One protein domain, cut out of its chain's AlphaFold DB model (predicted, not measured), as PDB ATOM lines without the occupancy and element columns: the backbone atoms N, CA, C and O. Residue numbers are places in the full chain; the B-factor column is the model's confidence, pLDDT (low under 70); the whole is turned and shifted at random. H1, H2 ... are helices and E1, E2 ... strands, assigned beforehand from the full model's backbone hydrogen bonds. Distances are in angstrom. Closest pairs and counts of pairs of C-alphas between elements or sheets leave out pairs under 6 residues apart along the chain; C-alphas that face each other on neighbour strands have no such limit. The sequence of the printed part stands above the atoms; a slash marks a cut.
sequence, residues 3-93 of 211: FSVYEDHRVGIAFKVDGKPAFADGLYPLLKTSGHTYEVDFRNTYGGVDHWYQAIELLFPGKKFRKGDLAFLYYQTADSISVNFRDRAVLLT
ATOM      1  N   PHE A   3      38.052 -98.087   2.674       49.28
ATOM      2  CA  PHE A   3      38.613 -97.780   3.990       49.28
ATOM      3  C   PHE A   3      39.696 -96.694   3.935       49.28
ATOM      4  O   PHE A   3      39.834 -96.018   2.918       49.28
ATOM      5  N   SER A   4      40.453 -96.541   5.021       45.81
ATOM      6  CA  SER A   4      41.830 -96.033   5.119       45.81
ATOM      7  C   SER A   4      42.377 -96.370   6.514       45.81
ATOM      8  O   SER A   4      41.724 -96.040   7.497       45.81
ATOM      9  N   VAL A   5      43.504 -97.093   6.627       45.19
ATOM     10  CA  VAL A   5      44.148 -97.372   7.933       45.19
ATOM     11  C   VAL A   5      45.500 -96.719   7.900       45.19
ATOM     12  O   VAL A   5      46.383 -97.082   7.112       45.19
ATOM     13  N   TYR A   6      45.606 -95.776   8.809       45.19
ATOM     14  CA  TYR A   6      46.733 -94.916   9.028       45.19
ATOM     15  C   TYR A   6      47.774 -95.688   9.839       45.19
ATOM     16  O   TYR A   6      47.472 -96.668  10.525       45.19
ATOM     17  N   GLU A   7      49.032 -95.295   9.697       39.84
ATOM     18  CA  GLU A   7      50.173 -96.062  10.216       39.84
ATOM     19  C   GLU A   7      50.246 -96.046  11.755       39.84
ATOM     20  O   GLU A   7      50.934 -96.860  12.358       39.84
ATOM     21  N   ASP A   8      49.440 -95.188  12.386       46.34
ATOM     22  CA  ASP A   8      49.236 -95.021  13.827       46.34
ATOM     23  C   ASP A   8      48.096 -95.887  14.413       46.34
ATOM     24  O   ASP A   8      47.547 -95.578  15.470       46.34
ATOM     25  N   HIS A   9      47.734 -96.982  13.734       61.69
ATOM     26  CA  HIS A   9      46.653 -97.902  14.123       61.69
ATOM     27  C   HIS A   9      45.257 -97.258  14.228       61.69
ATOM     28  O   HIS A   9      44.411 -97.735  14.987       61.69
ATOM     29  N   ARG A  10      44.977 -96.213  13.438       67.94
ATOM     30  CA  ARG A  10      43.622 -95.657  13.281       67.94
ATOM     31  C   ARG A  10      42.963 -96.080  11.972       67.94
ATOM     32  O   ARG A  10      43.632 -96.180  10.943       67.94
ATOM     33  N   VAL A  11      41.644 -96.261  11.988       70.81
ATOM     34  CA  VAL A  11      40.814 -96.503  10.799       70.81
ATOM     35  C   VAL A  11      39.891 -95.317  10.519       70.81
ATOM     36  O   VAL A  11      39.248 -94.790  11.421       70.81
ATOM     37  N   GLY A  12      39.782 -94.936   9.249       69.75
ATOM     38  CA  GLY A  12      38.594 -94.289   8.699       69.75
ATOM     39  C   GLY A  12      37.879 -95.288   7.788       69.75
ATOM     40  O   GLY A  12      38.504 -95.876   6.901       69.75
ATOM     41  N   ILE A  13      36.580 -95.521   7.986       67.56
ATOM     42  CA  ILE A  13      35.768 -96.289   7.028       67.56
ATOM     43  C   ILE A  13      35.026 -95.303   6.135       67.56
ATOM     44  O   ILE A  13      34.455 -94.327   6.610       67.56
ATOM     45  N   ALA A  14      35.040 -95.558   4.828       68.00
ATOM     46  CA  ALA A  14      34.447 -94.657   3.855       68.00
ATOM     47  C   ALA A  14      33.873 -95.446   2.666       68.00
ATOM     48  O   ALA A  14      34.478 -96.398   2.161       68.00
ATOM     49  N   PHE A  15      32.693 -95.073   2.183       62.84
ATOM     50  CA  PHE A  15      32.083 -95.674   0.993       62.84
ATOM     51  C   PHE A  15      31.047 -94.760   0.335       62.84
ATOM     52  O   PHE A  15      30.530 -93.820   0.926       62.84
ATOM     53  N   LYS A  16      30.682 -95.074  -0.909       59.50
ATOM     54  CA  LYS A  16      29.572 -94.429  -1.611       59.50
ATOM     55  C   LYS A  16      28.427 -95.419  -1.829       59.50
ATOM     56  O   LYS A  16      28.675 -96.593  -2.103       59.50
ATOM     57  N   VAL A  17      27.199 -94.912  -1.749       62.06
ATOM     58  CA  VAL A  17      25.970 -95.557  -2.233       62.06
ATOM     59  C   VAL A  17      25.467 -94.743  -3.429       62.06
ATOM     60  O   VAL A  17      25.577 -93.515  -3.432       62.06
ATOM     61  N   ASP A  18      24.958 -95.390  -4.477       54.09
ATOM     62  CA  ASP A  18      24.439 -94.654  -5.632       54.09
ATOM     63  C   ASP A  18      23.129 -93.923  -5.302       54.09
ATOM     64  O   ASP A  18      22.333 -94.362  -4.474       54.09
ATOM     65  N   GLY A  19      22.953 -92.738  -5.896       62.28
ATOM     66  CA  GLY A  19      21.885 -91.802  -5.522       62.28
ATOM     67  C   GLY A  19      22.067 -91.118  -4.157       62.28
ATOM     68  O   GLY A  19      21.147 -90.444  -3.698       62.28
ATOM     69  N   LYS A  20      23.222 -91.270  -3.493       66.50
ATOM     70  CA  LYS A  20      23.507 -90.705  -2.163       66.50
ATOM     71  C   LYS A  20      24.842 -89.935  -2.115       66.50
ATOM     72  O   LYS A  20      25.705 -90.149  -2.975       66.50
ATOM     73  N   PRO A  21      25.037 -89.069  -1.098       64.06
ATOM     74  CA  PRO A  21      26.359 -88.576  -0.709       64.06
ATOM     75  C   PRO A  21      27.343 -89.719  -0.409       64.06
ATOM     76  O   PRO A  21      26.950 -90.868  -0.194       64.06
ATOM     77  N   ALA A  22      28.637 -89.404  -0.385       62.38
ATOM     78  CA  ALA A  22      29.649 -90.339   0.095       62.38
ATOM     79  C   ALA A  22      29.702 -90.324   1.632       62.38
ATOM     80  O   ALA A  22      29.697 -89.255   2.235       62.38
ATOM     81  N   PHE A  23      29.809 -91.501   2.245       67.81
ATOM     82  CA  PHE A  23      30.228 -91.654   3.633       67.81
ATOM     83  C   PHE A  23      31.740 -91.471   3.717       67.81
ATOM     84  O   PHE A  23      32.475 -92.290   3.172       67.81
ATOM     85  N   ALA A  24      32.211 -90.431   4.388       67.69
ATOM     86  CA  ALA A  24      33.599 -90.321   4.809       67.69
ATOM     87  C   ALA A  24      33.589 -89.834   6.253       67.69
ATOM     88  O   ALA A  24      32.846 -88.908   6.575       67.69
ATOM     89  N   ASP A  25      34.372 -90.487   7.099       68.00
ATOM     90  CA  ASP A  25      34.372 -90.260   8.538       68.00
ATOM     91  C   ASP A  25      35.803 -90.105   9.068       68.00
ATOM     92  O   ASP A  25      36.776 -90.380   8.359       68.00
ATOM     93  N   GLY A  26      35.915 -89.622  10.303       68.00
ATOM     94  CA  GLY A  26      37.164 -89.382  11.011       68.00
ATOM     95  C   GLY A  26      37.945 -90.650  11.362       68.00
ATOM     96  O   GLY A  26      37.611 -91.768  10.970       68.00
ATOM     97  N   LEU A  27      39.043 -90.445  12.093       74.44
ATOM     98  CA  LEU A  27      40.036 -91.484  12.364       74.44
ATOM     99  C   LEU A  27      39.864 -92.052  13.771       74.44
ATOM    100  O   LEU A  27      40.287 -91.439  14.753       74.44
ATOM    101  N   TYR A  28      39.274 -93.238  13.847       80.62
ATOM    102  CA  TYR A  28      39.015 -93.962  15.086       80.62
ATOM    103  C   TYR A  28      40.215 -94.846  15.453       80.62
ATOM    104  O   TYR A  28      40.726 -95.544  14.573       80.62
ATOM    105  N   PRO A  29      40.677 -94.868  16.717       84.12
ATOM    106  CA  PRO A  29      41.686 -95.825  17.171       84.12
ATOM    107  C   PRO A  29      41.218 -97.280  17.037       84.12
ATOM    108  O   PRO A  29      40.020 -97.556  16.986       84.12
ATOM    109  N   LEU A  30      42.163 -98.222  17.019       85.56
ATOM    110  CA  LEU A  30      41.881 -99.658  17.010       85.56
ATOM    111  C   LEU A  30      42.381-100.343  18.286       85.56
ATOM    112  O   LEU A  30      43.566-100.296  18.615       85.56
ATOM    113  N   LEU A  31      41.488-101.062  18.961       88.06
ATOM    114  CA  LEU A  31      41.814-101.963  20.063       88.06
ATOM    115  C   LEU A  31      42.069-103.361  19.517       88.06
ATOM    116  O   LEU A  31      41.191-103.965  18.909       88.06
ATOM    117  N   LYS A  32      43.254-103.920  19.762       85.75
ATOM    118  CA  LYS A  32      43.519-105.323  19.434       85.75
ATOM    119  C   LYS A  32      42.775-106.230  20.417       85.75
ATOM    120  O   LYS A  32      43.052-106.168  21.612       85.75
ATOM    121  N   THR A  33      41.875-107.083  19.927       87.19
ATOM    122  CA  THR A  33      41.056-107.960  20.782       87.19
ATOM    123  C   THR A  33      41.606-109.384  20.839       87.19
ATOM    124  O   THR A  33      41.877-109.894  21.923       87.19
ATOM    125  N   SER A  34      41.836-110.030  19.691       83.62
ATOM    126  CA  SER A  34      42.437-111.373  19.631       83.62
ATOM    127  C   SER A  34      43.040-111.691  18.258       83.62
ATOM    128  O   SER A  34      42.419-111.469  17.221       83.62
ATOM    129  N   GLY A  35      44.262-112.236  18.225       85.50
ATOM    130  CA  GLY A  35      44.930-112.656  16.983       85.50
ATOM    131  C   GLY A  35      45.097-111.519  15.964       85.50
ATOM    132  O   GLY A  35      45.917-110.620  16.168       85.50
ATOM    133  N   HIS A  36      44.314-111.575  14.883       85.06
ATOM    134  CA  HIS A  36      44.228-110.570  13.812       85.06
ATOM    135  C   HIS A  36      42.939-109.718  13.872       85.06
ATOM    136  O   HIS A  36      42.642-108.971  12.940       85.06
ATOM    137  N   THR A  37      42.171-109.834  14.958       88.75
ATOM    138  CA  THR A  37      40.926-109.097  15.204       88.75
ATOM    139  C   THR A  37      41.197-107.808  15.970       88.75
ATOM    140  O   THR A  37      41.906-107.805  16.983       88.75
ATOM    141  N   TYR A  38      40.584-106.727  15.500       89.50
ATOM    142  CA  TYR A  38      40.604-105.409  16.116       89.50
ATOM    143  C   TYR A  38      39.170-104.878  16.245       89.50
ATOM    144  O   TYR A  38      38.328-105.137  15.387       89.50
ATOM    145  N   GLU A  39      38.893-104.140  17.312       90.62
ATOM    146  CA  GLU A  39      37.648-103.403  17.540       90.62
ATOM    147  C   GLU A  39      37.912-101.905  17.366       90.62
ATOM    148  O   GLU A  39      38.968-101.405  17.761       90.62
ATOM    149  N   VAL A  40      36.975-101.186  16.755       88.25
ATOM    150  CA  VAL A  40      37.051 -99.729  16.598       88.25
ATOM    151  C   VAL A  40      36.764 -99.056  17.943       88.25
ATOM    152  O   VAL A  40      35.728 -99.307  18.559       88.25
ATOM    153  N   ASP A  41      37.675 -98.204  18.418       89.19
ATOM    154  CA  ASP A  41      37.519 -97.519  19.700       89.19
ATOM    155  C   ASP A  41      36.684 -96.243  19.553       89.19
ATOM    156  O   ASP A  41      37.131 -95.231  19.015       89.19
ATOM    157  N   PHE A  42      35.466 -96.287  20.085       86.81
ATOM    158  CA  PHE A  42      34.562 -95.139  20.164       86.81
ATOM    159  C   PHE A  42      34.702 -94.361  21.481       86.81
ATOM    160  O   PHE A  42      33.985 -93.384  21.718       86.81
ATOM    161  N   ARG A  43      35.595 -94.782  22.387       83.31
ATOM    162  CA  ARG A  43      35.804 -94.094  23.664       83.31
ATOM    163  C   ARG A  43      36.536 -92.782  23.398       83.31
ATOM    164  O   ARG A  43      37.651 -92.769  22.885       83.31
ATOM    165  N   ASN A  44      35.909 -91.680  23.807       78.44
ATOM    166  CA  ASN A  44      36.349 -90.300  23.564       78.44
ATOM    167  C   ASN A  44      36.224 -89.812  22.102       78.44
ATOM    168  O   ASN A  44      36.764 -88.755  21.781       78.44
ATOM    169  N   THR A  45      35.492 -90.511  21.223       77.31
ATOM    170  CA  THR A  45      35.144 -89.985  19.886       77.31
ATOM    171  C   THR A  45      33.807 -89.241  19.916       77.31
ATOM    172  O   THR A  45      32.933 -89.530  20.736       77.31
ATOM    173  N   TYR A  46      33.620 -88.265  19.023       75.06
ATOM    174  CA  TYR A  46      32.389 -87.469  18.976       75.06
ATOM    175  C   TYR A  46      31.169 -88.353  18.665       75.06
ATOM    176  O   TYR A  46      31.147 -89.053  17.658       75.06
ATOM    177  N   GLY A  47      30.168 -88.345  19.552       74.81
ATOM    178  CA  GLY A  47      28.917 -89.099  19.394       74.81
ATOM    179  C   GLY A  47      29.022 -90.634  19.485       74.81
ATOM    180  O   GLY A  47      27.994 -91.310  19.495       74.81
ATOM    181  N   GLY A  48      30.233 -91.190  19.592       84.00
ATOM    182  CA  GLY A  48      30.483 -92.626  19.730       84.00
ATOM    183  C   GLY A  48      29.928 -93.496  18.588       84.00
ATOM    184  O   GLY A  48      29.695 -93.036  17.470       84.00
ATOM    185  N   VAL A  49      29.707 -94.781  18.887       85.50
ATOM    186  CA  VAL A  49      29.240 -95.784  17.909       85.50
ATOM    187  C   VAL A  49      27.826 -95.508  17.380       85.50
ATOM    188  O   VAL A  49      27.525 -95.811  16.227       85.50
ATOM    189  N   ASP A  50      26.959 -94.886  18.184       83.94
ATOM    190  CA  ASP A  50      25.580 -94.601  17.777       83.94
ATOM    191  C   ASP A  50      25.523 -93.475  16.735       83.94
ATOM    192  O   ASP A  50      24.771 -93.572  15.764       83.94
ATOM    193  N   HIS A  51      26.360 -92.440  16.876       81.69
ATOM    194  CA  HIS A  51      26.511 -91.402  15.854       81.69
ATOM    195  C   HIS A  51      27.073 -91.974  14.547       81.69
ATOM    196  O   HIS A  51      26.580 -91.639  13.468       81.69
ATOM    197  N   TRP A  52      28.034 -92.900  14.646       81.44
ATOM    198  CA  TRP A  52      28.587 -93.610  13.494       81.44
ATOM    199  C   TRP A  52      27.508 -94.367  12.715       81.44
ATOM    200  O   TRP A  52      27.346 -94.172  11.510       81.44
ATOM    201  N   TYR A  53      26.703 -95.178  13.408       84.31
ATOM    202  CA  TYR A  53      25.605 -95.913  12.781       84.31
ATOM    203  C   TYR A  53      24.536 -94.979  12.202       84.31
ATOM    204  O   TYR A  53      24.131 -95.180  11.059       84.31
ATOM    205  N   GLN A  54      24.142 -93.912  12.905       81.12
ATOM    206  CA  GLN A  54      23.195 -92.915  12.383       81.12
ATOM    207  C   GLN A  54      23.684 -92.269  11.079       81.12
ATOM    208  O   GLN A  54      22.929 -92.190  10.106       81.12
ATOM    209  N   ALA A  55      24.952 -91.849  11.024       78.19
ATOM    210  CA  ALA A  55      25.543 -91.230   9.839       78.19
ATOM    211  C   ALA A  55      25.551 -92.177   8.620       78.19
ATOM    212  O   ALA A  55      25.410 -91.728   7.480       78.19
ATOM    213  N   ILE A  56      25.636 -93.491   8.852       76.31
ATOM    214  CA  ILE A  56      25.535 -94.510   7.802       76.31
ATOM    215  C   ILE A  56      24.070 -94.836   7.443       76.31
ATOM    216  O   ILE A  56      23.752 -95.009   6.261       76.31
ATOM    217  N   GLU A  57      23.150 -94.890   8.410       78.56
ATOM    218  CA  GLU A  57      21.724 -95.182   8.173       78.56
ATOM    219  C   GLU A  57      21.044 -94.137   7.266       78.56
ATOM    220  O   GLU A  57      20.196 -94.499   6.445       78.56
ATOM    221  N   LEU A  58      21.488 -92.872   7.289       75.50
ATOM    222  CA  LEU A  58      21.063 -91.823   6.339       75.50
ATOM    223  C   LEU A  58      21.294 -92.204   4.858       75.50
ATOM    224  O   LEU A  58      20.553 -91.788   3.948       75.50
ATOM    225  N   LEU A  59      22.318 -93.016   4.595       70.56
ATOM    226  CA  LEU A  59      22.701 -93.481   3.260       70.56
ATOM    227  C   LEU A  59      21.989 -94.786   2.884       70.56
ATOM    228  O   LEU A  59      21.719 -95.013   1.703       70.56
ATOM    229  N   PHE A  60      21.595 -95.588   3.877       71.31
ATOM    230  CA  PHE A  60      20.843 -96.835   3.719       71.31
ATOM    231  C   PHE A  60      19.460 -96.783   4.409       71.31
ATOM    232  O   PHE A  60      19.181 -97.614   5.279       71.31
ATOM    233  N   PRO A  61      18.556 -95.858   4.026       64.50
ATOM    234  CA  PRO A  61      17.262 -95.701   4.691       64.50
ATOM    235  C   PRO A  61      16.467 -97.016   4.703       64.50
ATOM    236  O   PRO A  61      16.367 -97.726   3.698       64.50
ATOM    237  N   GLY A  62      15.920 -97.359   5.871       66.44
ATOM    238  CA  GLY A  62      15.219 -98.626   6.096       66.44
ATOM    239  C   GLY A  62      16.130 -99.849   6.291       66.44
ATOM    240  O   GLY A  62      15.625-100.972   6.329       66.44
ATOM    241  N   LYS A  63      17.455 -99.684   6.417       67.75
ATOM    242  CA  LYS A  63      18.365-100.731   6.910       67.75
ATOM    243  C   LYS A  63      18.772-100.386   8.340       67.75
ATOM    244  O   LYS A  63      19.487 -99.418   8.537       67.75
ATOM    245  N   LYS A  64      18.329-101.195   9.305       69.06
ATOM    246  CA  LYS A  64      18.803-101.109  10.692       69.06
ATOM    247  C   LYS A  64      20.173-101.770  10.826       69.06
ATOM    248  O   LYS A  64      20.354-102.877  10.301       69.06
ATOM    249  N   PHE A  65      21.083-101.123  11.541       73.69
ATOM    250  CA  PHE A  65      22.356-101.700  11.979       73.69
ATOM    251  C   PHE A  65      22.163-102.629  13.183       73.69
ATOM    252  O   PHE A  65      21.166-102.555  13.907       73.69
ATOM    253  N   ARG A  66      23.122-103.531  13.398       79.00
ATOM    254  CA  ARG A  66      23.263-104.306  14.636       79.00
ATOM    255  C   ARG A  66      24.525-103.885  15.377       79.00
ATOM    256  O   ARG A  66      25.522-103.525  14.760       79.00
ATOM    257  N   LYS A  67      24.506-104.005  16.707       78.81
ATOM    258  CA  LYS A  67      25.697-103.804  17.542       78.81
ATOM    259  C   LYS A  67      26.830-104.720  17.059       78.81
ATOM    260  O   LYS A  67      26.679-105.938  17.097       78.81
ATOM    261  N   GLY A  68      27.941-104.127  16.627       79.75
ATOM    262  CA  GLY A  68      29.101-104.841  16.086       79.75
ATOM    263  C   GLY A  68      29.187-104.876  14.554       79.75
ATOM    264  O   GLY A  68      30.238-105.255  14.039       79.75
ATOM    265  N   ASP A  69      28.156-104.439  13.815       85.00
ATOM    266  CA  ASP A  69      28.293-104.173  12.374       85.00
ATOM    267  C   ASP A  69      29.408-103.130  12.165       85.00
ATOM    268  O   ASP A  69      29.472-102.136  12.888       85.00
ATOM    269  N   LEU A  70      30.297-103.374  11.201       80.31
ATOM    270  CA  LEU A  70      31.493-102.595  10.827       80.31
ATOM    271  C   LEU A  70      32.549-102.361  11.932       80.31
ATOM    272  O   LEU A  70      33.700-102.095  11.600       80.31
ATOM    273  N   ALA A  71      32.200-102.488  13.215       87.38
ATOM    274  CA  ALA A  71      33.052-102.163  14.363       87.38
ATOM    275  C   ALA A  71      34.161-103.193  14.645       87.38
ATOM    276  O   ALA A  71      35.123-102.867  15.334       87.38
ATOM    277  N   PHE A  72      34.046-104.418  14.122       89.31
ATOM    278  CA  PHE A  72      35.079-105.450  14.237       89.31
ATOM    279  C   PHE A  72      35.774-105.676  12.894       89.31
ATOM    280  O   PHE A  72      35.133-106.048  11.905       89.31
ATOM    281  N   LEU A  73      37.090-105.455  12.878       87.19
ATOM    282  CA  LEU A  73      37.970-105.611  11.725       87.19
ATOM    283  C   LEU A  73      38.804-106.888  11.888       87.19
ATOM    284  O   LEU A  73      39.605-107.003  12.817       87.19
ATOM    285  N   TYR A  74      38.654-107.832  10.966       88.50
ATOM    286  CA  TYR A  74      39.416-109.079  10.936       88.50
ATOM    287  C   TYR A  74      40.450-108.997   9.808       88.50
ATOM    288  O   TYR A  74      40.113-109.164   8.630       88.50
ATOM    289  N   TYR A  75      41.712-108.721  10.145       82.81
ATOM    290  CA  TYR A  75      42.788-108.621   9.156       82.81
ATOM    291  C   TYR A  75      43.051-109.988   8.517       82.81
ATOM    292  O   TYR A  75      43.424-110.941   9.196       82.81
ATOM    293  N   GLN A  76      42.861-110.067   7.200       80.56
ATOM    294  CA  GLN A  76      43.174-111.245   6.386       80.56
ATOM    295  C   GLN A  76      44.617-111.166   5.864       80.56
ATOM    296  O   GLN A  76      45.305-112.176   5.756       80.56
ATOM    297  N   THR A  77      45.090-109.951   5.571       75.88
ATOM    298  CA  THR A  77      46.491-109.624   5.255       75.88
ATOM    299  C   THR A  77      46.834-108.235   5.818       75.88
ATOM    300  O   THR A  77      45.967-107.562   6.373       75.88
ATOM    301  N   ALA A  78      48.068-107.749   5.628       69.94
ATOM    302  CA  ALA A  78      48.441-106.360   5.941       69.94
ATOM    303  C   ALA A  78      47.642-105.296   5.145       69.94
ATOM    304  O   ALA A  78      47.601-104.128   5.533       69.94
ATOM    305  N   ASP A  79      46.997-105.713   4.051       70.12
ATOM    306  CA  ASP A  79      46.353-104.865   3.045       70.12
ATOM    307  C   ASP A  79      44.859-105.188   2.830       70.12
ATOM    308  O   ASP A  79      44.196-104.572   1.989       70.12
ATOM    309  N   SER A  80      44.298-106.134   3.592       73.00
ATOM    310  CA  SER A  80      42.889-106.524   3.502       73.00
ATOM    311  C   SER A  80      42.282-106.874   4.859       73.00
ATOM    312  O   SER A  80      42.808-107.693   5.614       73.00
ATOM    313  N   ILE A  81      41.126-106.271   5.136       79.69
ATOM    314  CA  ILE A  81      40.296-106.533   6.315       79.69
ATOM    315  C   ILE A  81      38.930-107.043   5.863       79.69
ATOM    316  O   ILE A  81      38.370-106.546   4.881       79.69
ATOM    317  N   SER A  82      38.378-108.022   6.573       84.44
ATOM    318  CA  SER A  82      36.948-108.319   6.514       84.44
ATOM    319  C   SER A  82      36.241-107.689   7.712       84.44
ATOM    320  O   SER A  82      36.797-107.596   8.805       84.44
ATOM    321  N   VAL A  83      35.014-107.227   7.492       85.44
ATOM    322  CA  VAL A  83      34.126-106.652   8.512       85.44
ATOM    323  C   VAL A  83      32.749-107.289   8.381       85.44
ATOM    324  O   VAL A  83      32.337-107.629   7.272       85.44
ATOM    325  N   ASN A  84      32.009-107.449   9.475       85.75
ATOM    326  CA  ASN A  84      30.620-107.903   9.384       85.75
ATOM    327  C   ASN A  84      29.688-106.722   9.094       85.75
ATOM    328  O   ASN A  84      29.810-105.667   9.707       85.75
ATOM    329  N   PHE A  85      28.748-106.898   8.168       80.81
ATOM    330  CA  PHE A  85      27.645-105.970   7.939       80.81
ATOM    331  C   PHE A  85      26.370-106.744   7.595       80.81
ATOM    332  O   PHE A  85      26.253-107.318   6.510       80.81
ATOM    333  N   ARG A  86      25.395-106.744   8.512       78.31
ATOM    334  CA  ARG A  86      24.067-107.366   8.359       78.31
ATOM    335  C   ARG A  86      24.154-108.844   7.949       78.31
ATOM    336  O   ARG A  86      23.655-109.235   6.893       78.31
ATOM    337  N   ASP A  87      24.799-109.639   8.805       77.94
ATOM    338  CA  ASP A  87      25.057-111.085   8.649       77.94
ATOM    339  C   ASP A  87      25.921-111.471   7.437       77.94
ATOM    340  O   ASP A  87      25.884-112.610   6.969       77.94
ATOM    341  N   ARG A  88      26.704-110.531   6.893       76.12
ATOM    342  CA  ARG A  88      27.612-110.785   5.767       76.12
ATOM    343  C   ARG A  88      29.000-110.243   6.059       76.12
ATOM    344  O   ARG A  88      29.141-109.070   6.391       76.12
ATOM    345  N   ALA A  89      30.017-111.073   5.847       80.44
ATOM    346  CA  ALA A  89      31.388-110.599   5.762       80.44
ATOM    347  C   ALA A  89      31.556-109.744   4.492       80.44
ATOM    348  O   ALA A  89      31.242-110.183   3.383       80.44
ATOM    349  N   VAL A  90      32.058-108.525   4.655       77.00
ATOM    350  CA  VAL A  90      32.427-107.596   3.586       77.00
ATOM    351  C   VAL A  90      33.942-107.452   3.608       77.00
ATOM    352  O   VAL A  90      34.508-107.048   4.619       77.00
ATOM    353  N   LEU A  91      34.603-107.786   2.499       73.62
ATOM    354  CA  LEU A  91      36.043-107.588   2.335       73.62
ATOM    355  C   LEU A  91      36.329-106.167   1.830       73.62
ATOM    356  O   LEU A  91      35.646-105.672   0.929       73.62
ATOM    357  N   LEU A  92      37.357-105.535   2.388       71.25
ATOM    358  CA  LEU A  92      37.855-104.212   2.019       71.25
ATOM    359  C   LEU A  92      39.349-104.331   1.598       71.25
ATOM    360  O   LEU A  92      40.031-105.269   2.014       71.25
ATOM    361  N   THR A  93      39.867-103.406   0.770       67.69
ATOM    362  CA  THR A  93      41.294-103.325   0.330       67.69
ATOM    363  C   THR A  93      41.903-101.946   0.654       67.69
ATOM    364  O   THR A  93      41.213-100.953   0.456       67.69
TER     365      THR A  93
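This is residues 3 to 93 of the 211 residues of an uncharacterized protein of Perkinsus olseni (UniProt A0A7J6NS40). One strongly twisted sheet of eight strands curls round into a small, partly open barrel: E1, E2, E4, E5, E6, E7 and E8 follow one another round it, and E8 comes back near E1. The one helix, H1, packs on this sheet, mostly near E3. The printed part has 91 residues, in the order E1 E2 E3 E4 E5 H1 E6 E7 E8. The sheet is branched, its neighbour pairs are antiparallel, and the class is mostly strand. The whole is compact, with a radius of gyration of the C-alphas of 12.7 A and spans of 35 by 27 by 22 A.

E1, residues 3 to 5, and E2, residues 10 to 16, form an antiparallel hairpin, with N 4 and O 12 2.8 A apart, within hydrogen-bond range. E2 and E3, residues 22 to 24, form another hairpin, with N 15 and O 23 at 3.0 A; E1, E2 and E3 make a meander, each strand the antiparallel neighbour of the one before. E2 has staggered pairing: E1 lies on one side of it, E3 and E4, residues 28 to 34, on the other side. E2 and E4 are antiparallel neighbours, with N 11 and O 28 within hydrogen-bond range at 2.8 A. E4 and E5, residues 37 to 40, are a hairpin, with N 31 and O 39 at 2.8 A. H1, residues 48 to 57, is on the sheet at a height of 9.9 A. It lies only just over E2 and E4, with 3 of its C-alphas falling on each, and runs along the strands, at 5 degrees to E2 on the local plane. The closest C-alphas of E3 and H1 are those of Phe 23 and Ile 56, 6.9 A apart. Every O i to N i+4 pair of H1 is within hydrogen-bond range. E5 is antiparallel to E6, residues 72 to 77, with N 38 and O 73 at 2.9 A. E6, E7, residues 80 to 84, and E8, residues 89 to 93, make a second meander; N 74 and O 82 are 2.9 A apart, and N 83 and O 90 also 2.9 A. The closest C-alphas of E1 and E8 are those of Phe 3 and Leu 92, 6.8 A apart.

E1 begins at C-alpha 3, (38.613, -97.780, 3.990). From first to last C-alpha, E2 is 20.5 A long, E4 18.3 A, E6 15.1 A and H1 14.7 A. H1 begins at C-alpha 48, (30.483, -92.626, 19.730). E8 ends at C-alpha 93, (41.294, -103.325, 0.330).

The two C-alphas farthest apart are those of Gly 19 and Gly 35, 38.4 A. The printed part has no cut. The link from H1 to E6, 14 residues, is long. Mean pLDDT of the printed part is 74.8; 29 residues are under 70, among them residues 3 to 10 and 12 to 26.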